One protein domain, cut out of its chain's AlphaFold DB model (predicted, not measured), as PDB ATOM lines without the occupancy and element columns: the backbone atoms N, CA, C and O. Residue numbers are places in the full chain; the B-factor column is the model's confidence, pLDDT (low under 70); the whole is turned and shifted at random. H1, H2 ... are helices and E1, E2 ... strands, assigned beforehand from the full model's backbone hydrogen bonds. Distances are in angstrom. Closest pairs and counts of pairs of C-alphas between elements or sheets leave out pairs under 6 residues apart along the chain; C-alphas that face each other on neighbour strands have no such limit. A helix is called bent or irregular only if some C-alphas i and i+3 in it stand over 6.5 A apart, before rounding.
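What this domain is: This is residues 311 to 370 of the 389 residues of the protein "Glyco_hydro_3_C domain-containing protein" of Cladophialophora psammophila CBS 110553 (UniProt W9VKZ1). A two-stranded ribbon is bent sharply into two legs: the long hairpin E2 and E3 makes one leg and the short pair E1 and E4 the other, with the small helix H1 beside E1. Residues 311 to 318 stick out as a free tail before H1. The printed part has 60 residues, with one named helix and four named strands in the order H1, E1, E2, E3, E4, in two antiparallel sheets, E1 - E4 and E2 - E3. The class is mostly strand, though under half of the residues are in named elements. The whole is only just loose, close to extended, with a radius of gyration of the C-alphas of 15.5 A, and a rod of 54 by 25 by 20 A.

How they stand to each other: The closest C-alphas of H1, residues 319 to 322, and E1, residues 331 to 333, are those of Leu 322 and Leu 333, 6.7 A apart. H1 is too short for an O i to N i+4 pair; its one O i to N i+3 pair is within hydrogen-bond range. Residues 324 to 325 also pair with residues 331 to 332 of E1, antiparallel. E1 runs on into E2, residues 336 to 342, across a break of 2 residues at 98 degrees. E2 and E3, residues 348 to 354, form a hairpin at 158 degrees between directions; N 338 and O 352 are 2.8 A apart. E4, residues 359 to 362, is antiparallel to E1 at 152 degrees, with N 333 and O 359 2.8 A apart. H1 is apart from E2 and E3.

Where its parts are: H1 begins at C-alpha 319 (42.372, -17.188, -39.641) and is 5.2 A long. E1 measures 6.9 A, E2 19.7 A, E3 19.8 A and E4 9.1 A, the last ending at C-alpha 362 (42.989, -27.435, -44.922).

The domain as a whole: The two C-alphas farthest apart, Ser 311 and Leu 370, are 54.6 A apart. The printed part has no cut and no long link. Residues 367 to 370 have pLDDT under 70.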
ATOM      1  N   SER A 311      29.357  -0.883 -22.600       90.62
ATOM      2  CA  SER A 311      29.850  -2.254 -22.476       90.62
ATOM      3  C   SER A 311      30.726  -2.590 -23.680       90.62
ATOM      4  O   SER A 311      30.488  -2.091 -24.778       90.62
ATOM      5  N   THR A 312      31.719  -3.456 -23.479       90.19
ATOM      6  CA  THR A 312      32.652  -3.872 -24.533       90.19
ATOM      7  C   THR A 312      32.397  -5.323 -24.920       90.19
ATOM      8  O   THR A 312      32.391  -6.205 -24.064       90.19
ATOM      9  N   ALA A 313      32.216  -5.563 -26.218       86.00
ATOM     10  CA  ALA A 313      32.217  -6.887 -26.836       86.00
ATOM     11  C   ALA A 313      33.584  -7.147 -27.484       86.00
ATOM     12  O   ALA A 313      34.182  -6.232 -28.051       86.00
ATOM     13  N   THR A 314      34.053  -8.394 -27.439       86.38
ATOM     14  CA  THR A 314      35.304  -8.807 -28.085       86.38
ATOM     15  C   THR A 314      34.989  -9.890 -29.102       86.38
ATOM     16  O   THR A 314      34.793 -11.053 -28.747       86.38
ATOM     17  N   LEU A 315      34.990  -9.508 -30.377       83.25
ATOM     18  CA  LEU A 315      34.815 -10.434 -31.488       83.25
ATOM     19  C   LEU A 315      36.149 -11.115 -31.804       83.25
ATOM     20  O   LEU A 315      37.100 -10.468 -32.241       83.25
ATOM     21  N   GLN A 316      36.217 -12.425 -31.572       83.62
ATOM     22  CA  GLN A 316      37.386 -13.228 -31.923       83.62
ATOM     23  C   GLN A 316      37.328 -13.600 -33.403       83.62
ATOM     24  O   GLN A 316      36.414 -14.295 -33.845       83.62
ATOM     25  N   LEU A 317      38.317 -13.134 -34.160       83.94
ATOM     26  CA  LEU A 317      38.474 -13.439 -35.576       83.94
ATOM     27  C   LEU A 317      39.607 -14.453 -35.738       83.94
ATOM     28  O   LEU A 317      40.766 -14.152 -35.454       83.94
ATOM     29  N   THR A 318      39.276 -15.664 -36.178       87.12
ATOM     30  CA  THR A 318      40.271 -16.707 -36.465       87.12
ATOM     31  C   THR A 318      40.723 -16.618 -37.922       87.12
ATOM     32  O   THR A 318      39.979 -16.138 -38.778       87.12
ATOM     33  N   LEU A 319      41.922 -17.113 -38.242       86.56
ATOM     34  CA  LEU A 319      42.372 -17.188 -39.641       86.56
ATOM     35  C   LEU A 319      41.436 -18.049 -40.499       86.56
ATOM     36  O   LEU A 319      41.164 -17.703 -41.643       86.56
ATOM     37  N   ASP A 320      40.889 -19.114 -39.915       84.56
ATOM     38  CA  ASP A 320      39.887 -19.967 -40.554       84.56
ATOM     39  C   ASP A 320      38.616 -19.184 -40.933       84.56
ATOM     40  O   ASP A 320      38.114 -19.294 -42.048       84.56
ATOM     41  N   SER A 321      38.162 -18.265 -40.071       86.44
ATOM     42  CA  SER A 321      36.991 -17.425 -40.363       86.44
ATOM     43  C   SER A 321      37.182 -16.456 -41.544       86.44
ATOM     44  O   SER A 321      36.192 -15.991 -42.119       86.44
ATOM     45  N   LEU A 322      38.440 -16.176 -41.914       89.50
ATOM     46  CA  LEU A 322      38.845 -15.347 -43.057       89.50
ATOM     47  C   LEU A 322      39.172 -16.158 -44.314       89.50
ATOM     48  O   LEU A 322      39.265 -15.592 -45.410       89.50
ATOM     49  N   ALA A 323      39.370 -17.466 -44.164       92.88
ATOM     50  CA  ALA A 323      39.714 -18.340 -45.263       92.88
ATOM     51  C   ALA A 323      38.536 -18.521 -46.232       92.88
ATOM     52  O   ALA A 323      37.357 -18.314 -45.920       92.88
ATOM     53  N   ARG A 324      38.873 -18.878 -47.469       93.81
ATOM     54  CA  ARG A 324      37.932 -19.143 -48.561       93.81
ATOM     55  C   ARG A 324      38.226 -20.517 -49.142       93.81
ATOM     56  O   ARG A 324      39.300 -21.051 -48.917       93.81
ATOM     57  N   HIS A 325      37.304 -21.053 -49.934       93.81
ATOM     58  CA  HIS A 325      37.540 -22.308 -50.641       93.81
ATOM     59  C   HIS A 325      37.975 -22.063 -52.085       93.81
ATOM     60  O   HIS A 325      37.373 -21.217 -52.762       93.81
ATOM     61  N   ASP A 326      39.001 -22.789 -52.528       95.06
ATOM     62  CA  ASP A 326      39.399 -22.856 -53.936       95.06
ATOM     63  C   ASP A 326      38.488 -23.802 -54.745       95.06
ATOM     64  O   ASP A 326      37.472 -24.294 -54.250       95.06
ATOM     65  N   GLU A 327      38.813 -24.022 -56.020       93.50
ATOM     66  CA  GLU A 327      38.014 -24.867 -56.921       93.50
ATOM     67  C   GLU A 327      38.093 -26.364 -56.591       93.50
ATOM     68  O   GLU A 327      37.217 -27.124 -57.000       93.50
ATOM     69  N   GLN A 328      39.119 -26.794 -55.854       92.19
ATOM     70  CA  GLN A 328      39.297 -28.176 -55.411       92.19
ATOM     71  C   GLN A 328      38.656 -28.425 -54.035       92.19
ATOM     72  O   GLN A 328      38.617 -29.564 -53.577       92.19
ATOM     73  N   GLY A 329      38.134 -27.372 -53.397       92.00
ATOM     74  CA  GLY A 329      37.499 -27.414 -52.083       92.00
ATOM     75  C   GLY A 329      38.443 -27.095 -50.923       92.00
ATOM     76  O   GLY A 329      37.979 -27.016 -49.786       92.00
ATOM     77  N   ASN A 330      39.738 -26.872 -51.179       95.44
ATOM     78  CA  ASN A 330      40.709 -26.599 -50.118       95.44
ATOM     79  C   ASN A 330      40.349 -25.304 -49.394       95.44
ATOM     80  O   ASN A 330      39.967 -24.323 -50.033       95.44
ATOM     81  N   THR A 331      40.535 -25.265 -48.080       95.81
ATOM     82  CA  THR A 331      40.426 -24.034 -47.294       95.81
ATOM     83  C   THR A 331      41.736 -23.265 -47.410       95.81
ATOM     84  O   THR A 331      42.783 -23.719 -46.951       95.81
ATOM     85  N   VAL A 332      41.690 -22.092 -48.033       97.38
ATOM     86  CA  VAL A 332      42.851 -21.270 -48.374       97.38
ATOM     87  C   VAL A 332      42.692 -19.866 -47.798       97.38
ATOM     88  O   VAL A 332      41.691 -19.176 -48.019       97.38
ATOM     89  N   LEU A 333      43.715 -19.415 -47.079       96.62
ATOM     90  CA  LEU A 333      43.864 -18.028 -46.671       96.62
ATOM     91  C   LEU A 333      44.546 -17.253 -47.799       96.62
ATOM     92  O   LEU A 333      45.687 -17.546 -48.158       96.62
ATOM     93  N   TYR A 334      43.849 -16.269 -48.359       96.81
ATOM     94  CA  TYR A 334      44.374 -15.443 -49.442       96.81
ATOM     95  C   TYR A 334      44.936 -14.118 -48.905       96.81
ATOM     96  O   TYR A 334      44.344 -13.526 -48.004       96.81
ATOM     97  N   PRO A 335      46.059 -13.617 -49.448       97.00
ATOM     98  CA  PRO A 335      46.477 -12.243 -49.213       97.00
ATOM     99  C   PRO A 335      45.513 -11.272 -49.913       97.00
ATOM    100  O   PRO A 335      44.899 -11.613 -50.927       97.00
ATOM    101  N   GLY A 336      45.403 -10.051 -49.398       96.38
ATOM    102  CA  GLY A 336      44.556  -9.005 -49.969       96.38
ATOM    103  C   GLY A 336      44.025  -8.028 -48.930       96.38
ATOM    104  O   GLY A 336      44.332  -8.140 -47.743       96.38
ATOM    105  N   ASP A 337      43.221  -7.078 -49.396       96.06
ATOM    106  CA  ASP A 337      42.534  -6.106 -48.548       96.06
ATOM    107  C   ASP A 337      41.183  -6.657 -48.086       96.06
ATOM    108  O   ASP A 337      40.388  -7.169 -48.878       96.06
ATOM    109  N   TYR A 338      40.926  -6.539 -46.787       92.75
ATOM    110  CA  TYR A 338      39.730  -7.020 -46.110       92.75
ATOM    111  C   TYR A 338      39.065  -5.875 -45.346       92.75
ATOM    112  O   TYR A 338      39.738  -5.027 -44.760       92.75
ATOM    113  N   GLY A 339      37.731  -5.887 -45.313       90.69
ATOM    114  CA  GLY A 339      36.918  -4.995 -44.489       90.69
ATOM    115  C   GLY A 339      35.986  -5.800 -43.587       90.69
ATOM    116  O   GLY A 339      35.290  -6.696 -44.062       90.69
ATOM    117  N   LEU A 340      35.964  -5.486 -42.292       88.81
ATOM    118  CA  LEU A 340      34.955  -5.968 -41.347       88.81
ATOM    119  C   LEU A 340      33.903  -4.887 -41.168       88.81
ATOM    120  O   LEU A 340      34.224  -3.771 -40.765       88.81
ATOM    121  N   LEU A 341      32.655  -5.236 -41.455       88.19
ATOM    122  CA  LEU A 341      31.514  -4.347 -41.335       88.19
ATOM    123  C   LEU A 341      30.756  -4.714 -40.061       88.19
ATOM    124  O   LEU A 341      30.359  -5.866 -39.881       88.19
ATOM    125  N   LEU A 342      30.568  -3.740 -39.173       89.25
ATOM    126  CA  LEU A 342      29.771  -3.915 -37.968       89.25
ATOM    127  C   LEU A 342      28.304  -3.628 -38.292       89.25
ATOM    128  O   LEU A 342      27.938  -2.472 -38.491       89.25
ATOM    129  N   ASP A 343      27.494  -4.683 -38.260       86.38
ATOM    130  CA  ASP A 343      26.029  -4.650 -38.335       86.38
ATOM    131  C   ASP A 343      25.422  -4.228 -39.696       86.38
ATOM    132  O   ASP A 343      26.127  -3.874 -40.646       86.38
ATOM    133  N   VAL A 344      24.092  -4.330 -39.803       83.38
ATOM    134  CA  VAL A 344      23.275  -3.926 -40.953       83.38
ATOM    135  C   VAL A 344      22.141  -3.001 -40.470       83.38
ATOM    136  O   VAL A 344      21.313  -3.442 -39.673       83.38
ATOM    137  N   PRO A 345      22.061  -1.745 -40.958       85.81
ATOM    138  CA  PRO A 345      23.033  -1.088 -41.837       85.81
ATOM    139  C   PRO A 345      24.396  -0.929 -41.150       85.81
ATOM    140  O   PRO A 345      24.477  -0.900 -39.924       85.81
ATOM    141  N   THR A 346      25.469  -0.828 -41.935       88.38
ATOM    142  CA  THR A 346      26.837  -0.771 -41.403       88.38
ATOM    143  C   THR A 346      27.049   0.436 -40.497       88.38
ATOM    144  O   THR A 346      26.919   1.580 -40.927       88.38
ATOM    145  N   GLN A 347      27.415   0.161 -39.247       91.50
ATOM    146  CA  GLN A 347      27.675   1.155 -38.203       91.50
ATOM    147  C   GLN A 347      29.155   1.542 -38.129       91.50
ATOM    148  O   GLN A 347      29.491   2.676 -37.800       91.50
ATOM    149  N   ALA A 348      30.052   0.601 -38.427       91.38
ATOM    150  CA  ALA A 348      31.494   0.825 -38.430       91.38
ATOM    151  C   ALA A 348      32.190  -0.101 -39.431       91.38
ATOM    152  O   ALA A 348      31.693  -1.186 -39.732       91.38
ATOM    153  N   VAL A 349      33.358   0.323 -39.916       92.12
ATOM    154  CA  VAL A 349      34.203  -0.464 -40.819       92.12
ATOM    155  C   VAL A 349      35.621  -0.527 -40.265       92.12
ATOM    156  O   VAL A 349      36.211   0.509 -39.954       92.12
ATOM    157  N   LEU A 350      36.177  -1.734 -40.175       92.12
ATOM    158  CA  LEU A 350      37.589  -1.967 -39.886       92.12
ATOM    159  C   LEU A 350      38.265  -2.577 -41.113       92.12
ATOM    160  O   LEU A 350      37.951  -3.703 -41.488       92.12
ATOM    161  N   ASN A 351      39.219  -1.858 -41.700       95.44
ATOM    162  CA  ASN A 351      39.994  -2.342 -42.840       95.44
ATOM    163  C   ASN A 351      41.354  -2.875 -42.390       95.44
ATOM    164  O   ASN A 351      42.009  -2.275 -41.536       95.44
ATOM    165  N   PHE A 352      41.791  -3.978 -42.987       94.31
ATOM    166  CA  PHE A 352      43.110  -4.561 -42.762       94.31
ATOM    167  C   PHE A 352      43.587  -5.313 -44.008       94.31
ATOM    168  O   PHE A 352      42.783  -5.721 -44.843       94.31
ATOM    169  N   THR A 353      44.898  -5.521 -44.123       96.69
ATOM    170  CA  THR A 353      45.505  -6.221 -45.262       96.69
ATOM    171  C   THR A 353      46.205  -7.484 -44.778       96.69
ATOM    172  O   THR A 353      47.018  -7.435 -43.852       96.69
ATOM    173  N   LEU A 354      45.923  -8.614 -45.423       95.25
ATOM    174  CA  LEU A 354      46.710  -9.835 -45.278       95.25
ATOM    175  C   LEU A 354      47.824  -9.840 -46.326       95.25
ATOM    176  O   LEU A 354      47.566  -9.731 -47.523       95.25
ATOM    177  N   THR A 355      49.071  -9.971 -45.883       96.12
ATOM    178  CA  THR A 355      50.257  -9.961 -46.751       96.12
ATOM    179  C   THR A 355      50.868 -11.353 -46.894       96.12
ATOM    180  O   THR A 355      50.761 -12.164 -45.978       96.12
ATOM    181  N   GLY A 356      51.595 -11.598 -47.986       96.06
ATOM    182  CA  GLY A 356      52.298 -12.860 -48.242       96.06
ATOM    183  C   GLY A 356      51.724 -13.612 -49.441       96.06
ATOM    184  O   GLY A 356      51.081 -13.012 -50.299       96.06
ATOM    185  N   SER A 357      51.977 -14.919 -49.500       96.75
ATOM    186  CA  SER A 357      51.406 -15.820 -50.510       96.75
ATOM    187  C   SER A 357      50.182 -16.552 -49.948       96.75
ATOM    188  O   SER A 357      50.090 -16.695 -48.728       96.75
ATOM    189  N   PRO A 358      49.264 -17.049 -50.799       96.81
ATOM    190  CA  PRO A 358      48.166 -17.899 -50.346       96.81
ATOM    191  C   PRO A 358      48.665 -19.100 -49.530       96.81
ATOM    192  O   PRO A 358      49.653 -19.734 -49.907       96.81
ATOM    193  N   VAL A 359      47.972 -19.415 -48.435       96.94
ATOM    194  CA  VAL A 359      48.293 -20.544 -47.547       96.94
ATOM    195  C   VAL A 359      47.103 -21.490 -47.488       96.94
ATOM    196  O   VAL A 359      46.000 -21.075 -47.137       96.94
ATOM    197  N   VAL A 360      47.327 -22.764 -47.802       96.81
ATOM    198  CA  VAL A 360      46.325 -23.820 -47.606       96.81
ATOM    199  C   VAL A 360      46.274 -24.156 -46.116       96.81
ATOM    200  O   VAL A 360      47.273 -24.601 -45.554       96.81
ATOM    201  N   LEU A 361      45.135 -23.891 -45.479       95.00
ATOM    202  CA  LEU A 361      44.875 -24.208 -44.072       95.00
ATOM    203  C   LEU A 361      44.338 -25.630 -43.905       95.00
ATOM    204  O   LEU A 361      44.661 -26.290 -42.923       95.00
ATOM    205  N   ASP A 362      43.539 -26.085 -44.872       94.44
ATOM    206  CA  ASP A 362      42.989 -27.435 -44.922       94.44
ATOM    207  C   ASP A 362      42.952 -27.920 -46.374       94.44
ATOM    208  O   ASP A 362      42.410 -27.240 -47.250       94.44
ATOM    209  N   GLN A 363      43.564 -29.072 -46.636       94.69
ATOM    210  CA  GLN A 363      43.588 -29.670 -47.966       94.69
ATOM    211  C   GLN A 363      42.396 -30.610 -48.098       94.69
ATOM    212  O   GLN A 363      42.339 -31.635 -47.426       94.69
ATOM    213  N   TRP A 364      41.459 -30.279 -48.980       93.56
ATOM    214  CA  TRP A 364      40.241 -31.055 -49.136       93.56
ATOM    215  C   TRP A 364      40.554 -32.442 -49.687       93.56
ATOM    216  O   TRP A 364      41.286 -32.592 -50.673       93.56
ATOM    217  N   ALA A 365      39.997 -33.471 -49.050       88.31
ATOM    218  CA  ALA A 365      40.202 -34.837 -49.491       88.31
ATOM    219  C   ALA A 365      39.622 -35.013 -50.901       88.31
ATOM    220  O   ALA A 365      38.423 -34.839 -51.125       88.31
ATOM    221  N   ALA A 366      40.471 -35.358 -51.870       80.75
ATOM    222  CA  ALA A 366      40.021 -35.623 -53.228       80.75
ATOM    223  C   ALA A 366      39.029 -36.794 -53.236       80.75
ATOM    224  O   ALA A 366      39.198 -37.760 -52.490       80.75
ATOM    225  N   THR A 367      38.030 -36.738 -54.117       68.19
ATOM    226  CA  THR A 367      37.198 -37.902 -54.436       68.19
ATOM    227  C   THR A 367      38.104 -38.957 -55.061       68.19
ATOM    228  O   THR A 367      38.393 -38.929 -56.260       68.19
ATOM    229  N   THR A 368      38.645 -39.856 -54.251       53.88
ATOM    230  CA  THR A 368      39.314 -41.033 -54.782       53.88
ATOM    231  C   THR A 368      38.255 -41.856 -55.507       53.88
ATOM    232  O   THR A 368      37.123 -41.976 -55.039       53.88
ATOM    233  N   ASN A 369      38.603 -42.406 -56.673       44.94
ATOM    234  CA  ASN A 369      37.841 -43.485 -57.295       44.94
ATOM    235  C   ASN A 369      37.881 -44.691 -56.341       44.94
ATOM    236  O   ASN A 369      38.633 -45.642 -56.559       44.94
ATOM    237  N   LEU A 370      37.109 -44.651 -55.256       45.38
ATOM    238  CA  LEU A 370      36.628 -45.846 -54.585       45.38
ATOM    239  C   LEU A 370      35.822 -46.543 -55.673       45.38
ATOM    240  O   LEU A 370      34.776 -46.039 -56.068       45.38
TER     241      LEU A 370